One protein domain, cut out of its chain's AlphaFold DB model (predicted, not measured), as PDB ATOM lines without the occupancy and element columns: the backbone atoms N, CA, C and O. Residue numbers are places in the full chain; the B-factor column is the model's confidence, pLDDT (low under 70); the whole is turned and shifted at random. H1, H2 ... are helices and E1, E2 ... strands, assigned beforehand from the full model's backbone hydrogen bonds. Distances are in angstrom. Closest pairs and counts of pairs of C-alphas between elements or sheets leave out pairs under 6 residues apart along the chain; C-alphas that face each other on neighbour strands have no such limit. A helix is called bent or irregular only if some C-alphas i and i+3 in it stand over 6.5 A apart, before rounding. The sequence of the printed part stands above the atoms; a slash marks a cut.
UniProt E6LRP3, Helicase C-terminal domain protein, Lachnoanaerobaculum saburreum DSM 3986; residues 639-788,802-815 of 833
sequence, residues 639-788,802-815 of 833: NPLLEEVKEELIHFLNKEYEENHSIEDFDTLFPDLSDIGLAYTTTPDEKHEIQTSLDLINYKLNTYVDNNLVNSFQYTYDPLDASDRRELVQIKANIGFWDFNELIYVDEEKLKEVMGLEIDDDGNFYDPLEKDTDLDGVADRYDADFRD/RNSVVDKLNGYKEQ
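This is residues 639 to 788 and 802 to 815 of the 833 residues of the protein "Helicase C-terminal domain protein" of Lachnoanaerobaculum saburreum DSM 3986 (UniProt E6LRP3). Look first for a twisted slab of four antiparallel strands, E1 to E4, with H1 and H3 side by side near it and only grazing it, H4 on it near E1 and E2, and H5 over its edge strand E4. H2 packs across H1, H6 grazes the sheet with residues 805 to 809 and sticks out with residues 810 to 815, and a long tail without a named element, residues 756 to 788, makes much of the length. The printed part has 164 residues with six named helices and four named strands in the order H1 H2 E1 E2 E3 E4 H3 H4 H5 H6; the sheet's order is E1 - E2 - E3 - E4 and the class is mixed, helices and strands. The whole is loose, with a radius of gyration of the C-alphas of 19.7 A, and elongated, spanning 67 by 44 by 26 A.

Begin with the sheet, whose strands are E1, residues 676 to 682, E2, residues 689 to 695, E3, residues 700 to 705, and E4, residues 708 to 714. They form a meander, each strand the antiparallel neighbour of the one before, and each successive pair is a hairpin. Between E1 and E2, look at N 678 and O 692, 2.9 A apart and within hydrogen-bond range; between E2 and E3, at N 693 and O 702, 2.8 A; between E3 and E4, at N 703 and O 711, 2.8 A. H5, residues 748 to 755, is on the sheet at a height of 8.4 A over it and lies over E4, slantwise to the strands at 44 degrees on the local plane; the closest C-alphas are those of Val 710 and Leu 751, 5.8 A apart. H4, residues 740 to 743, is on the sheet at a height of 8.5 A, over none of the strands, but only just, with 2 C-alphas falling on E1 and 2 on E2. H1, residues 640 to 657, only grazes the sheet with its residues 649 to 657. It touches H3, residues 727 to 735, at a shallow tilt of 22 degrees, the same way, the closest C-alphas being those of Val 645 and Lys 732, 5.2 A apart. H3 only just is on the sheet, with 5 pairs of C-alphas within 10 A, and only grazes it. With residues 646 to 650 alone H1 touches H2, residues 663 to 669, about perpendicular at 78 degrees, closest at the C-alphas of Glu 647 and Ile 663, 5.8 A apart. H2 is not on the sheet. H6, residues 805 to 815, only just is on the sheet, with 5 pairs of C-alphas within 10 A, and only grazes it; H6 and H1 are apart, but only just, at 8.2 A. In H1, H3 and H5 every O i to N i+4 pair is within hydrogen-bond range, in H6 6 of 7 are, in H2 1 of 3 with 3 of 4 O i to N i+3 pairs, and H4 is too short for such a pair.

Find C-alpha 640 at (249.021, 184.354, 330.431); from there H1 runs 25.9 A to C-alpha 657. H2 is irregular, with C-alphas 664 and 667 7.1 A apart. E1 starts at C-alpha 676, (243.453, 170.327, 319.526), and measures 18.3 A; E2 measures 19.4 A, E3 16.5 A and E4 17.5 A. H3 measures 12.5 A and H5 10.2 A, with H4, four residues, between them. H6 runs 16.2 A and ends at C-alpha 815, (249.620, 153.749, 312.778).

The two C-alphas farthest apart are those of Pro 640 and Asp 788, 68.3 A. Residues 789 to 801 are not printed, and C-alphas 788 and 802 lie 40.6 A apart across the cut, in the link from H5 to H6. Of the links that are printed whole, E4 to H3 is long, with 12 residues. Residues 758 to 759 pair with residues 765 to 766, antiparallel. The mean pLDDT of the printed part is 74.1; residues 639 to 640, 717 to 725, 768 to 788 and 802 to 815 are under 70.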
ATOM      1  N   ASN A 639     252.580 183.338 327.557       63.75
ATOM      2  CA  ASN A 639     251.449 184.248 327.404       63.75
ATOM      3  C   ASN A 639     250.344 183.854 328.411       63.75
ATOM      4  O   ASN A 639     249.782 182.770 328.270       63.75
ATOM      5  N   PRO A 640     250.002 184.700 329.401       67.75
ATOM      6  CA  PRO A 640     249.021 184.354 330.431       67.75
ATOM      7  C   PRO A 640     247.618 184.090 329.865       67.75
ATOM      8  O   PRO A 640     246.914 183.232 330.384       67.75
ATOM      9  N   LEU A 641     247.237 184.745 328.760       71.00
ATOM     10  CA  LEU A 641     245.950 184.494 328.102       71.00
ATOM     11  C   LEU A 641     245.883 183.104 327.465       71.00
ATOM     12  O   LEU A 641     244.811 182.515 327.400       71.00
ATOM     13  N   LEU A 642     247.018 182.583 326.994       78.25
ATOM     14  CA  LEU A 642     247.074 181.238 326.435       78.25
ATOM     15  C   LEU A 642     246.878 180.198 327.542       78.25
ATOM     16  O   LEU A 642     246.104 179.271 327.358       78.25
ATOM     17  N   GLU A 643     247.511 180.381 328.702       80.56
ATOM     18  CA  GLU A 643     247.354 179.477 329.853       80.56
ATOM     19  C   GLU A 643     245.912 179.467 330.389       80.56
ATOM     20  O   GLU A 643     245.377 178.408 330.695       80.56
ATOM     21  N   GLU A 644     245.240 180.622 330.408       81.31
ATOM     22  CA  GLU A 644     243.817 180.698 330.762       81.31
ATOM     23  C   GLU A 644     242.906 179.971 329.756       81.31
ATOM     24  O   GLU A 644     241.913 179.370 330.154       81.31
ATOM     25  N   VAL A 645     243.221 180.013 328.455       85.00
ATOM     26  CA  VAL A 645     242.478 179.252 327.434       85.00
ATOM     27  C   VAL A 645     242.698 177.748 327.614       85.00
ATOM     28  O   VAL A 645     241.740 176.985 327.530       85.00
ATOM     29  N   LYS A 646     243.929 177.317 327.917       87.19
ATOM     30  CA  LYS A 646     244.239 175.909 328.218       87.19
ATOM     31  C   LYS A 646     243.449 175.391 329.423       87.19
ATOM     32  O   LYS A 646     242.947 174.271 329.386       87.19
ATOM     33  N   GLU A 647     243.313 176.205 330.471       85.75
ATOM     34  CA  GLU A 647     242.546 175.854 331.672       85.75
ATOM     35  C   GLU A 647     241.063 175.611 331.360       85.75
ATOM     36  O   GLU A 647     240.508 174.579 331.742       85.75
ATOM     37  N   GLU A 648     240.438 176.527 330.617       86.94
ATOM     38  CA  GLU A 648     239.033 176.400 330.213       86.94
ATOM     39  C   GLU A 648     238.812 175.198 329.284       86.94
ATOM     40  O   GLU A 648     237.807 174.500 329.416       86.94
ATOM     41  N   LEU A 649     239.763 174.896 328.391       87.38
ATOM     42  CA  LEU A 649     239.701 173.707 327.530       87.38
ATOM     43  C   LEU A 649     239.726 172.406 328.338       87.38
ATOM     44  O   LEU A 649     238.901 171.528 328.096       87.38
ATOM     45  N   ILE A 650     240.616 172.286 329.330       85.81
ATOM     46  CA  ILE A 650     240.624 171.126 330.239       85.81
ATOM     47  C   ILE A 650     239.306 171.027 330.999       85.81
ATOM     48  O   ILE A 650     238.767 169.932 331.159       85.81
ATOM     49  N   HIS A 651     238.769 172.155 331.465       84.19
ATOM     50  CA  HIS A 651     237.503 172.153 332.187       84.19
ATOM     51  C   HIS A 651     236.339 171.680 331.308       84.19
ATOM     52  O   HIS A 651     235.540 170.852 331.751       84.19
ATOM     53  N   PHE A 652     236.277 172.158 330.064       85.38
ATOM     54  CA  PHE A 652     235.304 171.723 329.067       85.38
ATOM     55  C   PHE A 652     235.419 170.221 328.782       85.38
ATOM     56  O   PHE A 652     234.434 169.502 328.932       85.38
ATOM     57  N   LEU A 653     236.620 169.728 328.463       82.12
ATOM     58  CA  LEU A 653     236.847 168.316 328.136       82.12
ATOM     59  C   LEU A 653     236.513 167.389 329.312       82.12
ATOM     60  O   LEU A 653     235.791 166.411 329.138       82.12
ATOM     61  N   ASN A 654     236.949 167.730 330.528       83.44
ATOM     62  CA  ASN A 654     236.619 166.959 331.732       83.44
ATOM     63  C   ASN A 654     235.108 166.893 331.980       83.44
ATOM     64  O   ASN A 654     234.583 165.861 332.396       83.44
ATOM     65  N   LYS A 655     234.402 168.004 331.742       81.94
ATOM     66  CA  LYS A 655     232.952 168.081 331.916       81.94
ATOM     67  C   LYS A 655     232.213 167.254 330.864       81.94
ATOM     68  O   LYS A 655     231.251 166.581 331.224       81.94
ATOM     69  N   GLU A 656     232.637 167.317 329.606       79.44
ATOM     70  CA  GLU A 656     231.937 166.672 328.491       79.44
ATOM     71  C   GLU A 656     232.210 165.163 328.416       79.44
ATOM     72  O   GLU A 656     231.304 164.370 328.159       79.44
ATOM     73  N   TYR A 657     233.445 164.751 328.711       78.06
ATOM     74  CA  TYR A 657     233.887 163.358 328.609       78.06
ATOM     75  C   TYR A 657     233.943 162.611 329.952       78.06
ATOM     76  O   TYR A 657     234.337 161.447 329.984       78.06
ATOM     77  N   GLU A 658     233.516 163.244 331.052       76.00
ATOM     78  CA  GLU A 658     233.604 162.708 332.426       76.00
ATOM     79  C   GLU A 658     235.041 162.311 332.839       76.00
ATOM     80  O   GLU A 658     235.265 161.343 333.575       76.00
ATOM     81  N   GLU A 659     236.032 163.078 332.383       76.50
ATOM     82  CA  GLU A 659     237.458 162.878 332.673       76.50
ATOM     83  C   GLU A 659     237.937 163.767 333.842       76.50
ATOM     84  O   GLU A 659     237.222 164.643 334.329       76.50
ATOM     85  N   ASN A 660     239.144 163.512 334.364       78.94
ATOM     86  CA  ASN A 660     239.720 164.250 335.501       78.94
ATOM     87  C   ASN A 660     241.180 164.650 335.238       78.94
ATOM     88  O   ASN A 660     242.068 164.374 336.049       78.94
ATOM     89  N   HIS A 661     241.434 165.274 334.094       81.38
ATOM     90  CA  HIS A 661     242.742 165.814 333.737       81.38
ATOM     91  C   HIS A 661     243.023 167.127 334.469       81.38
ATOM     92  O   HIS A 661     242.132 167.954 334.671       81.38
ATOM     93  N   SER A 662     244.268 167.321 334.888       81.69
ATOM     94  CA  SER A 662     244.735 168.583 335.455       81.69
ATOM     95  C   SER A 662     245.310 169.483 334.359       81.69
ATOM     96  O   SER A 662     245.667 169.018 333.280       81.69
ATOM     97  N   ILE A 663     245.446 170.783 334.632       79.75
ATOM     98  CA  ILE A 663     246.086 171.711 333.685       79.75
ATOM     99  C   ILE A 663     247.544 171.328 333.375       79.75
ATOM    100  O   ILE A 663     248.029 171.574 332.275       79.75
ATOM    101  N   GLU A 664     248.226 170.675 334.319       77.56
ATOM    102  CA  GLU A 664     249.599 170.187 334.148       77.56
ATOM    103  C   GLU A 664     249.687 169.067 333.094       77.56
ATOM    104  O   GLU A 664     250.746 168.863 332.500       77.56
ATOM    105  N   ASP A 665     248.568 168.395 332.806       77.12
ATOM    106  CA  ASP A 665     248.480 167.340 331.797       77.12
ATOM    107  C   ASP A 665     248.253 167.898 330.381       77.12
ATOM    108  O   ASP A 665     248.455 167.174 329.407       77.12
ATOM    109  N   PHE A 666     247.878 169.178 330.234       83.56
ATOM    110  CA  PHE A 666     247.459 169.755 328.950       83.56
ATOM    111  C   PHE A 666     248.528 169.626 327.864       83.56
ATOM    112  O   PHE A 666     248.248 169.099 326.792       83.56
ATOM    113  N   ASP A 667     249.765 170.039 328.149       79.88
ATOM    114  CA  ASP A 667     250.865 169.984 327.173       79.88
ATOM    115  C   ASP A 667     251.273 168.528 326.839       79.88
ATOM    116  O   ASP A 667     251.925 168.273 325.827       79.88
ATOM    117  N   THR A 668     250.880 167.557 327.675       81.00
ATOM    118  CA  THR A 668     251.091 166.120 327.431       81.00
ATOM    119  C   THR A 668     249.976 165.528 326.564       81.00
ATOM    120  O   THR A 668     250.244 164.699 325.694       81.00
ATOM    121  N   LEU A 669     248.732 165.958 326.791       75.44
ATOM    122  CA  LEU A 669     247.545 165.529 326.046       75.44
ATOM    123  C   LEU A 669     247.505 166.148 324.643       75.44
ATOM    124  O   LEU A 669     247.246 165.449 323.664       75.44
ATOM    125  N   PHE A 670     247.846 167.432 324.544       84.81
ATOM    126  CA  PHE A 670     247.825 168.228 323.320       84.81
ATOM    127  C   PHE A 670     249.209 168.842 323.060       84.81
ATOM    128  O   PHE A 670     249.413 170.042 323.253       84.81
ATOM    129  N   PRO A 671     250.192 168.028 322.628       76.75
ATOM    130  CA  PRO A 671     251.538 168.517 322.331       76.75
ATOM    131  C   PRO A 671     251.582 169.418 321.086       76.75
ATOM    132  O   PRO A 671     252.551 170.153 320.900       76.75
ATOM    133  N   ASP A 672     250.552 169.353 320.238       82.25
ATOM    134  CA  ASP A 672     250.373 170.213 319.075       82.25
ATOM    135  C   ASP A 672     249.221 171.194 319.328       82.25
ATOM    136  O   ASP A 672     248.059 170.803 319.417       82.25
ATOM    137  N   LEU A 673     249.550 172.481 319.463       84.81
ATOM    138  CA  LEU A 673     248.567 173.544 319.691       84.81
ATOM    139  C   LEU A 673     247.858 173.990 318.406       84.81
ATOM    140  O   LEU A 673     246.951 174.818 318.486       84.81
ATOM    141  N   SER A 674     248.281 173.496 317.238       83.00
ATOM    142  CA  SER A 674     247.622 173.787 315.963       83.00
ATOM    143  C   SER A 674     246.450 172.856 315.655       83.00
ATOM    144  O   SER A 674     245.640 173.179 314.791       83.00
ATOM    145  N   ASP A 675     246.323 171.744 316.385       82.81
ATOM    146  CA  ASP A 675     245.261 170.763 316.173       82.81
ATOM    147  C   ASP A 675     244.836 170.100 317.494       82.81
ATOM    148  O   ASP A 675     245.260 169.002 317.859       82.81
ATOM    149  N   ILE A 676     243.996 170.806 318.251       89.94
ATOM    150  CA  ILE A 676     243.453 170.327 319.526       89.94
ATOM    151  C   ILE A 676     242.085 169.708 319.269       89.94
ATOM    152  O   ILE A 676     241.117 170.428 319.038       89.94
ATOM    153  N   GLY A 677     241.986 168.379 319.318       85.56
ATOM    154  CA  GLY A 677     240.711 167.673 319.166       85.56
ATOM    155  C   GLY A 677     239.726 168.017 320.287       85.56
ATOM    156  O   GLY A 677     240.038 167.823 321.461       85.56
ATOM    157  N   LEU A 678     238.543 168.520 319.923       88.44
ATOM    158  CA  LEU A 678     237.502 168.948 320.865       88.44
ATOM    159  C   LEU A 678     236.299 168.014 320.895       88.44
ATOM    160  O   LEU A 678     235.753 167.762 321.964       88.44
ATOM    161  N   ALA A 679     235.865 167.554 319.722       86.62
ATOM    162  CA  ALA A 679     234.693 166.708 319.567       86.62
ATOM    163  C   ALA A 679     234.926 165.664 318.476       86.62
ATOM    164  O   ALA A 679     235.571 165.942 317.463       86.62
ATOM    165  N   TYR A 680     234.386 164.467 318.691       85.88
ATOM    166  CA  TYR A 680     234.446 163.363 317.743       85.88
ATOM    167  C   TYR A 680     233.164 162.540 317.830       85.88
ATOM    168  O   TYR A 680     232.720 162.185 318.928       85.88
ATOM    169  N   THR A 681     232.575 162.232 316.681       87.62
ATOM    170  CA  THR A 681     231.408 161.360 316.565       87.62
ATOM    171  C   THR A 681     231.370 160.685 315.196       87.62
ATOM    172  O   THR A 681     232.209 160.950 314.339       87.62
ATOM    173  N   THR A 682     230.389 159.817 314.983       86.75
ATOM    174  CA  THR A 682     230.080 159.237 313.675       86.75
ATOM    175  C   THR A 682     228.643 159.561 313.297       86.75
ATOM    176  O   THR A 682     227.813 159.824 314.174       86.75
ATOM    177  N   THR A 683     228.321 159.501 312.008       84.81
ATOM    178  CA  THR A 683     226.922 159.506 311.558       84.81
ATOM    179  C   THR A 683     226.132 158.361 312.211       84.81
ATOM    180  O   THR A 683     226.730 157.382 312.674       84.81
ATOM    181  N   PRO A 684     224.790 158.447 312.281       83.56
ATOM    182  CA  PRO A 684     223.959 157.409 312.899       83.56
ATOM    183  C   PRO A 684     224.116 156.013 312.277       83.56
ATOM    184  O   PRO A 684     223.920 155.014 312.970       83.56
ATOM    185  N   ASP A 685     224.492 155.931 310.998       80.75
ATOM    186  CA  ASP A 685     224.826 154.690 310.293       80.75
ATOM    187  C   ASP A 685     226.296 154.244 310.438       80.75
ATOM    188  O   ASP A 685     226.694 153.243 309.839       80.75
ATOM    189  N   GLU A 686     227.082 154.965 311.242       83.31
ATOM    190  CA  GLU A 686     228.502 154.738 311.549       83.31
ATOM    191  C   GLU A 686     229.444 154.763 310.329       83.31
ATOM    192  O   GLU A 686     230.574 154.279 310.414       83.31
ATOM    193  N   LYS A 687     229.012 155.310 309.184       81.12
ATOM    194  CA  LYS A 687     229.824 155.307 307.955       81.12
ATOM    195  C   LYS A 687     230.787 156.475 307.823       81.12
ATOM    196  O   LYS A 687     231.833 156.294 307.206       81.12
ATOM    197  N   HIS A 688     230.427 157.634 308.365       84.62
ATOM    198  CA  HIS A 688     231.222 158.850 308.249       84.62
ATOM    199  C   HIS A 688     231.651 159.337 309.628       84.62
ATOM    200  O   HIS A 688     230.841 159.400 310.558       84.62
ATOM    201  N   GLU A 689     232.924 159.686 309.761       87.56
ATOM    202  CA  GLU A 689     233.494 160.229 310.993       87.56
ATOM    203  C   GLU A 689     233.462 161.756 310.957       87.56
ATOM    204  O   GLU A 689     233.872 162.361 309.968       87.56
ATOM    205  N   ILE A 690     233.009 162.388 312.041       89.00
ATOM    206  CA  ILE A 690     232.952 163.846 312.194       89.00
ATOM    207  C   ILE A 690     233.873 164.244 313.344       89.00
ATOM    208  O   ILE A 690     233.706 163.784 314.477       89.00
ATOM    209  N   GLN A 691     234.822 165.135 313.067       89.94
ATOM    210  CA  GLN A 691     235.779 165.634 314.050       89.94
ATOM    211  C   GLN A 691     235.831 167.157 314.031       89.94
ATOM    212  O   GLN A 691     235.930 167.762 312.969       89.94
ATOM    213  N   THR A 692     235.867 167.775 315.209       91.62
ATOM    214  CA  THR A 692     236.123 169.214 315.347       91.62
ATOM    215  C   THR A 692     237.376 169.452 316.172       91.62
ATOM    216  O   THR A 692     237.540 168.874 317.251       91.62
ATOM    217  N   SER A 693     238.262 170.308 315.664       91.31
ATOM    218  CA  SER A 693     239.515 170.678 316.314       91.31
ATOM    219  C   SER A 693     239.745 172.186 316.360       91.31
ATOM    220  O   SER A 693     239.190 172.959 315.576       91.31
ATOM    221  N   LEU A 694     240.551 172.614 317.327       92.56
ATOM    222  CA  LEU A 694     240.904 174.006 317.565       92.56
ATOM    223  C   LEU A 694     242.394 174.235 317.324       92.56
ATOM    224  O   LEU A 694     243.244 173.613 317.958       92.56
ATOM    225  N   ASP A 695     242.692 175.200 316.467       88.44
ATOM    226  CA  ASP A 695     244.028 175.718 316.215       88.44
ATOM    227  C   ASP A 695     244.240 176.979 317.062       88.44
ATOM    228  O   ASP A 695     243.726 178.058 316.747       88.44
ATOM    229  N   LEU A 696     244.989 176.857 318.159       84.75
ATOM    230  CA  LEU A 696     245.330 177.976 319.046       84.75
ATOM    231  C   LEU A 696     246.497 178.828 318.529       84.75
ATOM    232  O   LEU A 696     246.758 179.887 319.100       84.75
ATOM    233  N   ILE A 697     247.198 178.391 317.477       81.81
ATOM    234  CA  ILE A 697     248.297 179.143 316.857       81.81
ATOM    235  C   ILE A 697     247.739 180.129 315.832       81.81
ATOM    236  O   ILE A 697     248.107 181.303 315.837       81.81
ATOM    237  N   ASN A 698     246.838 179.656 314.970       81.81
ATOM    238  CA  ASN A 698     246.210 180.458 313.922       81.81
ATOM    239  C   ASN A 698     244.800 180.933 314.288       81.81
ATOM    240  O   ASN A 698     244.175 181.616 313.482       81.81
ATOM    241  N   TYR A 699     244.302 180.600 315.482       88.31
ATOM    242  CA  TYR A 699     242.989 180.991 315.999       88.31
ATOM    243  C   TYR A 699     241.834 180.546 315.090       88.31
ATOM    244  O   TYR A 699     240.998 181.354 314.678       88.31
ATOM    245  N   LYS A 700     241.789 179.250 314.764       88.44
ATOM    246  CA  LYS A 700     240.745 178.650 313.920       88.44
ATOM    247  C   LYS A 700     240.025 177.512 314.626       88.44
ATOM    248  O   LYS A 700     240.643 176.759 315.366       88.44
ATOM    249  N   LEU A 701     238.735 177.365 314.351       90.94
ATOM    250  CA  LEU A 701     237.949 176.183 314.692       90.94
ATOM    251  C   LEU A 701     237.630 175.434 313.398       90.94
ATOM    252  O   LEU A 701     236.998 175.995 312.503       90.94
ATOM    253  N   ASN A 702     238.096 174.197 313.287       91.56
ATOM    254  CA  ASN A 702     238.028 173.390 312.078       91.56
ATOM    255  C   ASN A 702     237.111 172.185 312.296       91.56
ATOM    256  O   ASN A 702     237.187 171.540 313.336       91.56
ATOM    257  N   THR A 703     236.292 171.857 311.300       90.88
ATOM    258  CA  THR A 703     235.424 170.674 311.291       90.88
ATOM    259  C   THR A 703     235.759 169.816 310.083       90.88
ATOM    260  O   THR A 703     235.806 170.304 308.947       90.88
ATOM    261  N   TYR A 704     235.975 168.533 310.337       89.44
ATOM    262  CA  TYR A 704     236.381 167.523 309.379       89.44
ATOM    263  C   TYR A 704     235.325 166.427 309.275       89.44
ATOM    264  O   TYR A 704     234.745 166.031 310.286       89.44
ATOM    265  N   VAL A 705     235.136 165.912 308.060       87.56
ATOM    266  CA  VAL A 705     234.363 164.696 307.785       87.56
ATOM    267  C   VAL A 705     235.258 163.728 307.012       87.56
ATOM    268  O   VAL A 705     235.822 164.096 305.981       87.56
ATOM    269  N   ASP A 706     235.472 162.523 307.543       84.62
ATOM    270  CA  ASP A 706     236.422 161.524 307.018       84.62
ATOM    271  C   ASP A 706     237.808 162.109 306.691       84.62
ATOM    272  O   ASP A 706     238.387 161.866 305.630       84.62
ATOM    273  N   ASN A 707     238.336 162.932 307.602       82.06
ATOM    274  CA  ASN A 707     239.594 163.682 307.461       82.06
ATOM    275  C   ASN A 707     239.627 164.753 306.349       82.06
ATOM    276  O   ASN A 707     240.681 165.345 306.112       82.06
ATOM    277  N   ASN A 708     238.504 165.070 305.700       83.81
ATOM    278  CA  ASN A 708     238.394 166.212 304.788       83.81
ATOM    279  C   ASN A 708     237.904 167.446 305.547       83.81
ATOM    280  O   ASN A 708     236.905 167.376 306.255       83.81
ATOM    281  N   LEU A 709     238.590 168.584 305.404       88.19
ATOM    282  CA  LEU A 709     238.190 169.842 306.042       88.19
ATOM    283  C   LEU A 709     236.931 170.394 305.362       88.19
ATOM    284  O   LEU A 709     237.009 170.911 304.248       88.19
ATOM    285  N   VAL A 710     235.793 170.317 306.048       86.50
ATOM    286  CA  VAL A 710     234.495 170.779 305.531       86.50
ATOM    287  C   VAL A 710     234.213 172.221 305.954       86.50
ATOM    288  O   VAL A 710     233.647 172.997 305.189       86.50
ATOM    289  N   ASN A 711     234.637 172.628 307.154       88.56
ATOM    290  CA  ASN A 711     234.411 173.985 307.647       88.56
ATOM    291  C   ASN A 711     235.605 174.507 308.459       88.56
ATOM    292  O   ASN A 711     236.228 173.761 309.205       88.56
ATOM    293  N   SER A 712     235.904 175.802 308.336       89.75
ATOM    294  CA  SER A 712     236.940 176.484 309.118       89.75
ATOM    295  C   SER A 712     236.462 177.882 309.501       89.75
ATOM    296  O   SER A 712     236.209 178.727 308.639       89.75
ATOM    297  N   PHE A 713     236.320 178.125 310.800       88.88
ATOM    298  CA  PHE A 713     235.925 179.407 311.372       88.88
ATOM    299  C   PHE A 713     237.151 180.121 311.948       88.88
ATOM    300  O   PHE A 713     237.832 179.585 312.818       88.88
ATOM    301  N   GLN A 714     237.425 181.338 311.475       87.81
ATOM    302  CA  GLN A 714     238.562 182.151 311.910       87.81
ATOM    303  C   GLN A 714     238.123 183.164 312.968       87.81
ATOM    304  O   GLN A 714     237.248 183.991 312.716       87.81
ATOM    305  N   TYR A 715     238.803 183.167 314.110       83.38
ATOM    306  CA  TYR A 715     238.727 184.266 315.067       83.38
ATOM    307  C   TYR A 715     239.604 185.423 314.573       83.38
ATOM    308  O   TYR A 715     240.781 185.217 314.267       83.38
ATOM    309  N   THR A 716     239.041 186.627 314.472       77.94
ATOM    310  CA  THR A 716     239.740 187.833 313.997       77.94
ATOM    311  C   THR A 716     239.556 188.977 314.976       77.94
ATOM    312  O   THR A 716     238.444 189.168 315.459       77.94
ATOM    313  N   TYR A 717     240.612 189.753 315.216       69.88
ATOM    314  CA  TYR A 717     240.547 190.995 315.984       69.88
ATOM    315  C   TYR A 717     240.690 192.238 315.088       69.88
ATOM    316  O   TYR A 717     241.720 192.418 314.434       69.88
ATOM    317  N   ASP A 718     239.693 193.126 315.106       61.94
ATOM    318  CA  ASP A 718     239.742 194.471 314.529       61.94
ATOM    319  C   ASP A 718     240.034 195.534 315.615       61.94
ATOM    320  O   ASP A 718     239.187 195.831 316.460       61.94
ATOM    321  N   PRO A 719     241.214 196.183 315.598       49.69
ATOM    322  CA  PRO A 719     241.566 197.231 316.556       49.69
ATOM    323  C   PRO A 719     240.727 198.518 316.456       49.69
ATOM    324  O   PRO A 719     240.875 199.395 317.312       49.69
ATOM    325  N   LEU A 720     239.925 198.691 315.398       43.81
ATOM    326  CA  LEU A 720     239.104 199.884 315.158       43.81
ATOM    327  C   LEU A 720     237.648 199.722 315.611       43.81
ATOM    328  O   LEU A 720     236.939 200.728 315.715       43.81
ATOM    329  N   ASP A 721     237.217 198.502 315.923       50.44
ATOM    330  CA  ASP A 721     235.918 198.224 316.523       50.44
ATOM    331  C   ASP A 721     236.072 198.080 318.045       50.44
ATOM    332  O   ASP A 721     236.660 197.134 318.561       50.44
ATOM    333  N   ALA A 722     235.523 199.041 318.790       39.34
ATOM    334  CA  ALA A 722     235.598 199.055 320.252       39.34
ATOM    335  C   ALA A 722     234.819 197.902 320.923       39.34
ATOM    336  O   ALA A 722     234.964 197.699 322.130       39.34
ATOM    337  N   SER A 723     233.981 197.175 320.175       41.47
ATOM    338  CA  SER A 723     233.274 195.980 320.642       41.47
ATOM    339  C   SER A 723     234.046 194.678 320.400       41.47
ATOM    340  O   SER A 723     233.697 193.648 320.988       41.47
ATOM    341  N   ASP A 724     235.112 194.731 319.595       36.97
ATOM    342  CA  ASP A 724     235.877 193.567 319.176       36.97
ATOM    343  C   ASP A 724     236.998 193.220 320.174       36.97
ATOM    344  O   ASP A 724     237.599 194.072 320.838       36.97
ATOM    345  N   ARG A 725     237.251 191.923 320.351       57.47
ATOM    346  CA  ARG A 725     238.150 191.368 321.379       57.47
ATOM    347  C   ARG A 725     239.337 190.685 320.711       57.47
ATOM    348  O   ARG A 725     239.215 190.177 319.609       57.47
ATOM    349  N   ARG A 726     240.476 190.573 321.398       74.50
ATOM    350  CA  ARG A 726     241.599 189.749 320.903       74.50
ATOM    351  C   ARG A 726     241.180 188.284 320.739       74.50
ATOM    352  O   ARG A 726     240.384 187.785 321.533       74.50
ATOM    353  N   GLU A 727     241.767 187.581 319.781       80.06
ATOM    354  CA  GLU A 727     241.371 186.241 319.334       80.06
ATOM    355  C   GLU A 727     241.321 185.223 320.485       80.06
ATOM    356  O   GLU A 727     240.309 184.554 320.680       80.06
ATOM    357  N   LEU A 728     242.348 185.181 321.343       79.12
ATOM    358  CA  LEU A 728     242.373 184.299 322.525       79.12
ATOM    359  C   LEU A 728     241.276 184.625 323.554       79.12
ATOM    360  O   LEU A 728     240.790 183.735 324.244       79.12
ATOM    361  N   VAL A 729     240.857 185.890 323.652       78.81
ATOM    362  CA  VAL A 729     239.768 186.313 324.549       78.81
ATOM    363  C   VAL A 729     238.411 185.900 323.979       78.81
ATOM    364  O   VAL A 729     237.517 185.532 324.743       78.81
ATOM    365  N   GLN A 730     238.253 185.941 322.652       80.44
ATOM    366  CA  GLN A 730     237.066 185.410 321.979       80.44
ATOM    367  C   GLN A 730     236.964 183.893 322.170       80.44
ATOM    368  O   GLN A 730     235.926 183.411 322.617       80.44
ATOM    369  N   ILE A 731     238.058 183.160 321.934       85.69
ATOM    370  CA  ILE A 731     238.128 181.703 322.125       85.69
ATOM    371  C   ILE A 731     237.784 181.337 323.572       85.69
ATOM    372  O   ILE A 731     236.885 180.530 323.794       85.69
ATOM    373  N   LYS A 732     238.415 181.986 324.565       84.88
ATOM    374  CA  LYS A 732     238.127 181.746 325.990       84.88
ATOM    375  C   LYS A 732     236.647 181.926 326.324       84.88
ATOM    376  O   LYS A 732     236.057 181.105 327.017       84.88
ATOM    377  N   ALA A 733     236.050 183.021 325.850       79.44
ATOM    378  CA  ALA A 733     234.648 183.310 326.114       79.44
ATOM    379  C   ALA A 733     233.719 182.274 325.464       79.44
ATOM    380  O   ALA A 733     232.721 181.912 326.078       79.44
ATOM    381  N   ASN A 734     234.058 181.791 324.265       81.31
ATOM    382  CA  ASN A 734     233.254 180.817 323.534       81.31
ATOM    383  C   ASN A 734     233.283 179.418 324.156       81.31
ATOM    384  O   ASN A 734     232.239 178.775 324.168       81.31
ATOM    385  N   ILE A 735     234.409 178.982 324.740       85.38
ATOM    386  CA  ILE A 735     234.515 177.668 325.409       85.38
ATOM    387  C   ILE A 735     233.412 177.481 326.464       85.38
ATOM    388  O   ILE A 735     232.798 176.421 326.544       85.38
ATOM    389  N   GLY A 736     233.096 178.530 327.231       75.50
ATOM    390  CA  GLY A 736     232.045 178.482 328.254       75.50
ATOM    391  C   GLY A 736     230.616 178.314 327.714       75.50
ATOM    392  O   GLY A 736     229.710 178.013 328.494       75.50
ATOM    393  N   PHE A 737     230.410 178.511 326.408       78.00
ATOM    394  CA  PHE A 737     229.124 178.364 325.723       78.00
ATOM    395  C   PHE A 737     229.073 177.169 324.764       78.00
ATOM    396  O   PHE A 737     228.010 176.932 324.200       78.00
ATOM    397  N   TRP A 738     230.169 176.431 324.567       83.56
ATOM    398  CA  TRP A 738     230.172 175.272 323.675       83.56
ATOM    399  C   TRP A 738     229.237 174.170 324.176       83.56
ATOM    400  O   TRP A 738     229.317 173.743 325.331       83.56
ATOM    401  N   ASP A 739     228.376 173.699 323.276       78.06
ATOM    402  CA  ASP A 739     227.603 172.467 323.414       78.06
ATOM    403  C   ASP A 739     228.160 171.416 322.454       78.06
ATOM    404  O   ASP A 739     228.518 171.724 321.313       78.06
ATOM    405  N   PHE A 740     228.216 170.161 322.896       79.06
ATOM    406  CA  PHE A 740     228.774 169.082 322.084       79.06
ATOM    407  C   PHE A 740     228.043 168.927 320.748       79.06
ATOM    408  O   PHE A 740     228.703 168.761 319.727       79.06
ATOM    409  N   ASN A 741     226.707 169.051 320.729       80.06
ATOM    410  CA  ASN A 741     225.923 168.900 319.498       80.06
ATOM    411  C   ASN A 741     226.196 170.022 318.488       80.06
ATOM    412  O   ASN A 741     226.146 169.780 317.286       80.06
ATOM    413  N   GLU A 742     226.507 171.233 318.960       80.81
ATOM    414  CA  GLU A 742     226.897 172.350 318.094       80.81
ATOM    415  C   GLU A 742     228.311 172.160 317.530       80.81
ATOM    416  O   GLU A 742     228.567 172.520 316.384       80.81
ATOM    417  N   LEU A 743     229.228 171.554 318.295       83.38
ATOM    418  CA  LEU A 743     230.595 171.291 317.835       83.38
ATOM    419  C   LEU A 743     230.680 170.185 316.777       83.38
ATOM    420  O   LEU A 743     231.602 170.214 315.969       83.38
ATOM    421  N   ILE A 744     229.756 169.222 316.769       84.44
ATOM    422  CA  ILE A 744     229.684 168.162 315.743       84.44
ATOM    423  C   ILE A 744     228.712 168.495 314.604       84.44
ATOM    424  O   ILE A 744     228.490 167.665 313.724       84.44
ATOM    425  N   TYR A 745     228.103 169.683 314.623       87.19
ATOM    426  CA  TYR A 745     227.203 170.108 313.563       87.19
ATOM    427  C   TYR A 745     227.982 170.338 312.264       87.19
ATOM    428  O   TYR A 745     228.975 171.068 312.232       87.19
ATOM    429  N   VAL A 746     227.500 169.736 311.178       85.75
ATOM    430  CA  VAL A 746     228.066 169.888 309.838       85.75
ATOM    431  C   VAL A 746     227.091 170.693 308.985       85.75
ATOM    432  O   VAL A 746     225.913 170.361 308.882       85.75
ATOM    433  N   ASP A 747     227.599 171.764 308.383       85.81
ATOM    434  CA  ASP A 747     226.853 172.596 307.443       85.81
ATOM    435  C   ASP A 747     226.657 171.833 306.122       85.81
ATOM    436  O   ASP A 747     227.629 171.434 305.476       85.81
ATOM    437  N   GLU A 748     225.397 171.612 305.742       83.81
ATOM    438  CA  GLU A 748     225.016 170.803 304.580       83.81
ATOM    439  C   GLU A 748     225.510 171.401 303.252       83.81
ATOM    440  O   GLU A 748     225.957 170.664 302.372       83.81
ATOM    441  N   GLU A 749     225.504 172.733 303.105       84.06
ATOM    442  CA  GLU A 749     225.982 173.385 301.879       84.06
ATOM    443  C   GLU A 749     227.489 173.169 301.707       84.06
ATOM    444  O   GLU A 749     227.953 172.835 300.612       84.06
ATOM    445  N   LYS A 750     228.253 173.288 302.799       86.44
ATOM    446  CA  LYS A 750     229.705 173.054 302.792       86.44
ATOM    447  C   LYS A 750     230.062 171.584 302.610       86.44
ATOM    448  O   LYS A 750     231.017 171.277 301.897       86.44
ATOM    449  N   LEU A 751     229.302 170.673 303.217       85.88
ATOM    450  CA  LEU A 751     229.484 169.231 303.035       85.88
ATOM    451  C   LEU A 751     229.291 168.840 301.566       85.88
ATOM    452  O   LEU A 751     230.121 168.126 301.000       85.88
ATOM    453  N   LYS A 752     228.251 169.378 300.926       82.94
ATOM    454  CA  LYS A 752     227.984 169.159 299.506       82.94
ATOM    455  C   LYS A 752     229.049 169.782 298.605       82.94
ATOM    456  O   LYS A 752     229.436 169.169 297.615       82.94
ATOM    457  N   GLU A 753     229.554 170.970 298.935       83.50
ATOM    458  CA  GLU A 753     230.619 171.627 298.163       83.50
ATOM    459  C   GLU A 753     231.943 170.849 298.208       83.50
ATOM    460  O   GLU A 753     232.608 170.699 297.181       83.50
ATOM    461  N   VAL A 754     232.326 170.347 299.384       84.19
ATOM    462  CA  VAL A 754     233.631 169.703 299.605       84.19
ATOM    463  C   VAL A 754     233.609 168.214 299.262       84.19
ATOM    464  O   VAL A 754     234.570 167.707 298.684       84.19
ATOM    465  N   MET A 755     232.532 167.509 299.616       79.69
ATOM    466  CA  MET A 755     232.443 166.046 299.516       79.69
ATOM    467  C   MET A 755     231.345 165.554 298.569       79.69
ATOM    468  O   MET A 755     231.331 164.370 298.245       79.69
ATOM    469  N   GLY A 756     230.441 166.423 298.103       79.88
ATOM    470  CA  GLY A 756     229.329 166.031 297.229       79.88
ATOM    471  C   GLY A 756     228.195 165.277 297.931       79.88
ATOM    472  O   GLY A 756     227.302 164.787 297.249       79.88
ATOM    473  N   LEU A 757     228.221 165.188 299.263       82.88
ATOM    474  CA  LEU A 757     227.252 164.444 300.073       82.88
ATOM    475  C   LEU A 757     226.118 165.357 300.572       82.88
ATOM    476  O   LEU A 757     226.329 166.548 300.802       82.88
ATOM    477  N   GLU A 758     224.932 164.786 300.769       84.19
ATOM    478  CA  GLU A 758     223.763 165.429 301.391       84.19
ATOM    479  C   GLU A 758     223.400 164.743 302.714       84.19
ATOM    480  O   GLU A 758     223.836 163.620 302.978       84.19
ATOM    481  N   ILE A 759     222.605 165.421 303.549       83.88
ATOM    482  CA  ILE A 759     222.180 164.923 304.864       83.88
ATOM    483  C   ILE A 759     220.696 164.541 304.788       83.88
ATOM    484  O   ILE A 759     219.868 165.354 304.389       83.88
ATOM    485  N   ASP A 760     220.342 163.300 305.137       80.06
ATOM    486  CA  ASP A 760     218.936 162.865 305.149       80.06
ATOM    487  C   ASP A 760     218.190 163.243 306.444       80.06
ATOM    488  O   ASP A 760     218.777 163.728 307.411       80.06
ATOM    489  N   ASP A 761     216.872 163.003 306.469       77.12
ATOM    490  CA  ASP A 761     216.002 163.287 307.625       77.12
ATOM    491  C   ASP A 761     216.427 162.541 308.909       77.12
ATOM    492  O   ASP A 761     216.062 162.954 310.014       77.12
ATOM    493  N   ASP A 762     217.191 161.452 308.771       75.94
ATOM    494  CA  ASP A 762     217.723 160.654 309.877       75.94
ATOM    495  C   ASP A 762     219.139 161.107 310.297       75.94
ATOM    496  O   ASP A 762     219.674 160.603 311.286       75.94
ATOM    497  N   GLY A 763     219.731 162.084 309.598       77.06
ATOM    498  CA  GLY A 763     221.049 162.657 309.879       77.06
ATOM    499  C   GLY A 763     222.230 161.882 309.285       77.06
ATOM    500  O   GLY A 763     223.366 162.111 309.705       77.06
ATOM    501  N   ASN A 764     221.997 160.960 308.343       84.69
ATOM    502  CA  ASN A 764     223.060 160.223 307.654       84.69
ATOM    503  C   ASN A 764     223.558 160.994 306.436       84.69
ATOM    504  O   ASN A 764     222.778 161.639 305.733       84.69
ATOM    505  N   PHE A 765     224.858 160.884 306.165       87.56
ATOM    506  CA  PHE A 765     225.455 161.474 304.973       87.56
ATOM    507  C   PHE A 765     225.362 160.461 303.835       87.56
ATOM    508  O   PHE A 765     225.719 159.295 304.007       87.56
ATOM    509  N   TYR A 766     224.847 160.886 302.688       78.56
ATOM    510  CA  TYR A 766     224.683 160.022 301.524       78.56
ATOM    511  C   TYR A 766     225.094 160.753 300.250       78.56
ATOM    512  O   TYR A 766     224.950 161.970 300.144       78.56
ATOM    513  N   ASP A 767     225.594 160.003 299.270       79.50
ATOM    514  CA  ASP A 767     225.800 160.531 297.924       79.50
ATOM    515  C   ASP A 767     224.430 160.606 297.225       79.50
ATOM    516  O   ASP A 767     223.754 159.578 297.092       79.50
ATOM    517  N   PRO A 768     223.978 161.787 296.768       68.75
ATOM    518  CA  PRO A 768     222.721 161.920 296.036       68.75
ATOM    519  C   PRO A 768     222.633 161.010 294.805       68.75
ATOM    520  O   PRO A 768     221.536 160.589 294.441       68.75
ATOM    521  N   LEU A 769     223.773 160.654 294.201       65.25
ATOM    522  CA  LEU A 769     223.862 159.747 293.054       65.25
ATOM    523  C   LEU A 769     223.704 158.266 293.432       65.25
ATOM    524  O   LEU A 769     223.427 157.449 292.562       65.25
ATOM    525  N   GLU A 770     223.834 157.886 294.707       63.06
ATOM    526  CA  GLU A 770     223.519 156.516 295.152       63.06
ATOM    527  C   GLU A 770     222.007 156.242 295.179       63.06
ATOM    528  O   GLU A 770     221.588 155.081 295.157       63.06
ATOM    529  N   LYS A 771     221.184 157.299 295.225       56.47
ATOM    530  CA  LYS A 771     219.717 157.217 295.134       56.47
ATOM    531  C   LYS A 771     219.193 157.367 293.698       56.47
ATOM    532  O   LYS A 771     218.025 157.061 293.487       56.47
ATOM    533  N   ASP A 772     220.052 157.766 292.757       60.25
ATOM    534  CA  ASP A 772     219.799 157.796 291.310       60.25
ATOM    535  C   ASP A 772     219.982 156.380 290.732       60.25
ATOM    536  O   ASP A 772     221.083 155.906 290.434       60.25
ATOM    537  N   THR A 773     218.876 155.652 290.645       59.16
ATOM    538  CA  THR A 773     218.852 154.260 290.187       59.16
ATOM    539  C   THR A 773     218.790 154.129 288.667       59.16
ATOM    540  O   THR A 773     219.042 153.032 288.150       59.16
ATOM    541  N   ASP A 774     218.474 155.207 287.945       60.91
ATOM    542  CA  ASP A 774     218.373 155.223 286.484       60.91
ATOM    543  C   ASP A 774     219.543 155.927 285.761       60.91
ATOM    544  O   ASP A 774     219.651 155.814 284.532       60.91
ATOM    545  N   LEU A 775     220.511 156.455 286.525       56.66
ATOM    546  CA  LEU A 775     221.798 157.025 286.102       56.66
ATOM    547  C   LEU A 775     221.663 158.296 285.247       56.66
ATOM    548  O   LEU A 775     222.493 158.532 284.354       56.66
ATOM    549  N   ASP A 776     220.631 159.104 285.476       60.38
ATOM    550  CA  ASP A 776     220.399 160.350 284.735       60.38
ATOM    551  C   ASP A 776     221.020 161.603 285.392       60.38
ATOM    552  O   ASP A 776     221.103 162.669 284.764       60.38
ATOM    553  N   GLY A 777     221.558 161.452 286.603       57.31
ATOM    554  CA  GLY A 777     222.196 162.493 287.399       57.31
ATOM    555  C   GLY A 777     221.237 163.303 288.273       57.31
ATOM    556  O   GLY A 777     221.667 164.329 288.814       57.31
ATOM    557  N   VAL A 778     219.962 162.908 288.403       57.78
ATOM    558  CA  VAL A 778     218.930 163.608 289.183       57.78
ATOM    559  C   VAL A 778     218.072 162.615 289.979       57.78
ATOM    560  O   VAL A 778     217.167 161.999 289.441       57.78
ATOM    561  N   ALA A 779     218.257 162.559 291.303       52.28
ATOM    562  CA  ALA A 779     217.396 161.752 292.173       52.28
ATOM    563  C   ALA A 779     215.929 162.235 292.122       52.28
ATOM    564  O   ALA A 779     215.612 163.354 292.555       52.28
ATOM    565  N   ASP A 780     215.019 161.409 291.602       59.94
ATOM    566  CA  ASP A 780     213.620 161.774 291.391       59.94
ATOM    567  C   ASP A 780     212.612 160.641 291.701       59.94
ATOM    568  O   ASP A 780     212.900 159.628 292.334       59.94
ATOM    569  N   ARG A 781     211.331 160.853 291.377       48.88
ATOM    570  CA  ARG A 781     210.240 159.935 291.766       48.88
ATOM    571  C   ARG A 781     210.250 158.624 290.977       48.88
ATOM    572  O   ARG A 781     209.468 157.730 291.316       48.88
ATOM    573  N   TYR A 782     211.034 158.542 289.908       51.12
ATOM    574  CA  TYR A 782     211.154 157.369 289.056       51.12
ATOM    575  C   TYR A 782     212.164 156.350 289.611       51.12
ATOM    576  O   TYR A 782     212.065 155.176 289.251       51.12
ATOM    577  N   ASP A 783     212.979 156.730 290.604       56.97
ATOM    578  CA  ASP A 783     213.962 155.856 291.264       56.97
ATOM    579  C   ASP A 783     213.370 154.766 292.177       56.97
ATOM    580  O   ASP A 783     214.032 153.815 292.591       56.97
ATOM    581  N   ALA A 784     212.082 154.878 292.510       47.59
ATOM    582  CA  ALA A 784     211.407 153.967 293.433       47.59
ATOM    583  C   ALA A 784     210.781 152.723 292.762       47.59
ATOM    584  O   ALA A 784     210.156 151.910 293.454       47.59
ATOM    585  N   ASP A 785     210.897 152.542 291.440       44.56
ATOM    586  CA  ASP A 785     210.205 151.465 290.711       44.56
ATOM    587  C   ASP A 785     211.003 150.142 290.721       44.56
ATOM    588  O   ASP A 785     211.521 149.656 289.714       44.56
ATOM    589  N   PHE A 786     211.101 149.515 291.897       41.97
ATOM    590  CA  PHE A 786     211.727 148.199 292.050       41.97
ATOM    591  C   PHE A 786     210.884 147.090 291.401       41.97
ATOM    592  O   PHE A 786     209.867 146.644 291.946       41.97
ATOM    593  N   ARG A 787     211.376 146.512 290.298       37.19
ATOM    594  CA  ARG A 787     211.060 145.119 289.958       37.19
ATOM    595  C   ARG A 787     212.100 144.179 290.561       37.19
ATOM    596  O   ARG A 787     213.233 144.111 290.107       37.19
ATOM    597  N   ASP A 788     211.581 143.376 291.485       29.84
ATOM    598  CA  ASP A 788     211.922 141.984 291.797       29.84
ATOM    599  C   ASP A 788     212.606 141.663 293.153       29.84
ATOM    600  O   ASP A 788     213.814 141.717 293.327       29.84
ATOM    601  N   ARG A 802     229.513 154.213 325.800       33.91
ATOM    602  CA  ARG A 802     230.404 155.331 325.414       33.91
ATOM    603  C   ARG A 802     231.815 154.994 325.914       33.91
ATOM    604  O   ARG A 802     231.997 154.854 327.119       33.91
ATOM    605  N   ASN A 803     232.780 154.855 325.006       31.92
ATOM    606  CA  ASN A 803     234.193 154.606 325.326       31.92
ATOM    607  C   ASN A 803     235.029 155.894 325.180       31.92
ATOM    608  O   ASN A 803     234.735 156.711 324.311       31.92
ATOM    609  N   SER A 804     236.062 156.043 326.022       40.78
ATOM    610  CA  SER A 804     236.974 157.203 326.093       40.78
ATOM    611  C   SER A 804     237.750 157.443 324.787       40.78
ATOM    612  O   SER A 804     238.233 156.510 324.140       40.78
ATOM    613  N   VAL A 805     237.877 158.724 324.426       47.16
ATOM    614  CA  VAL A 805     238.527 159.253 323.212       47.16
ATOM    615  C   VAL A 805     240.062 159.107 323.265       47.16
ATOM    616  O   VAL A 805     240.715 158.963 322.229       47.16
ATOM    617  N   VAL A 806     240.651 159.035 324.464       47.78
ATOM    618  CA  VAL A 806     242.112 159.004 324.669       47.78
ATOM    619  C   VAL A 806     242.743 157.664 324.246       47.78
ATOM    620  O   VAL A 806     243.853 157.639 323.708       47.78
ATOM    621  N   ASP A 807     242.023 156.547 324.388       43.03
ATOM    622  CA  ASP A 807     242.536 155.217 324.018       43.03
ATOM    623  C   ASP A 807     242.565 154.983 322.494       43.03
ATOM    624  O   ASP A 807     243.434 154.266 321.994       43.03
ATOM    625  N   LYS A 808     241.675 155.632 321.724       48.03
ATOM    626  CA  LYS A 808     241.700 155.577 320.247       48.03
ATOM    627  C   LYS A 808     242.708 156.558 319.635       48.03
ATOM    628  O   LYS A 808     243.368 156.199 318.660       48.03
ATOM    629  N   LEU A 809     242.906 157.738 320.237       48.81
ATOM    630  CA  LEU A 809     243.912 158.718 319.791       48.81
ATOM    631  C   LEU A 809     245.349 158.177 319.891       48.81
ATOM    632  O   LEU A 809     246.174 158.424 319.007       48.81
ATOM    633  N   ASN A 810     245.648 157.371 320.915       45.16
ATOM    634  CA  ASN A 810     246.949 156.704 321.031       45.16
ATOM    635  C   ASN A 810     247.140 155.577 319.995       45.16
ATOM    636  O   ASN A 810     248.256 155.381 319.514       45.16
ATOM    637  N   GLY A 811     246.063 154.901 319.574       41.09
ATOM    638  CA  GLY A 811     246.099 153.906 318.493       41.09
ATOM    639  C   GLY A 811     246.388 154.505 317.108       41.09
ATOM    640  O   GLY A 811     247.102 153.899 316.307       41.09
ATOM    641  N   TYR A 812     245.917 155.728 316.844       41.66
ATOM    642  CA  TYR A 812     246.193 156.445 315.591       41.66
ATOM    643  C   TYR A 812     247.651 156.928 315.483       41.66
ATOM    644  O   TYR A 812     248.240 156.881 314.399       41.66
ATOM    645  N   LYS A 813     248.295 157.298 316.602       44.97
ATOM    646  CA  LYS A 813     249.729 157.654 316.622       44.97
ATOM    647  C   LYS A 813     250.647 156.467 316.299       44.97
ATOM    648  O   LYS A 813     251.655 156.655 315.613       44.97
ATOM    649  N   GLU A 814     250.301 155.247 316.716       40.09
ATOM    650  CA  GLU A 814     251.070 154.044 316.352       40.09
ATOM    651  C   GLU A 814     250.937 153.678 314.863       40.09
ATOM    652  O   GLU A 814     251.908 153.199 314.271       40.09
ATOM    653  N   GLN A 815     249.793 153.959 314.223       38.50
ATOM    654  CA  GLN A 815     249.620 153.749 312.778       38.50
ATOM    655  C   GLN A 815     250.373 154.787 311.937       38.50
ATOM    656  O   GLN A 815     251.086 154.404 311.009       38.50
TER     657      GLN A 815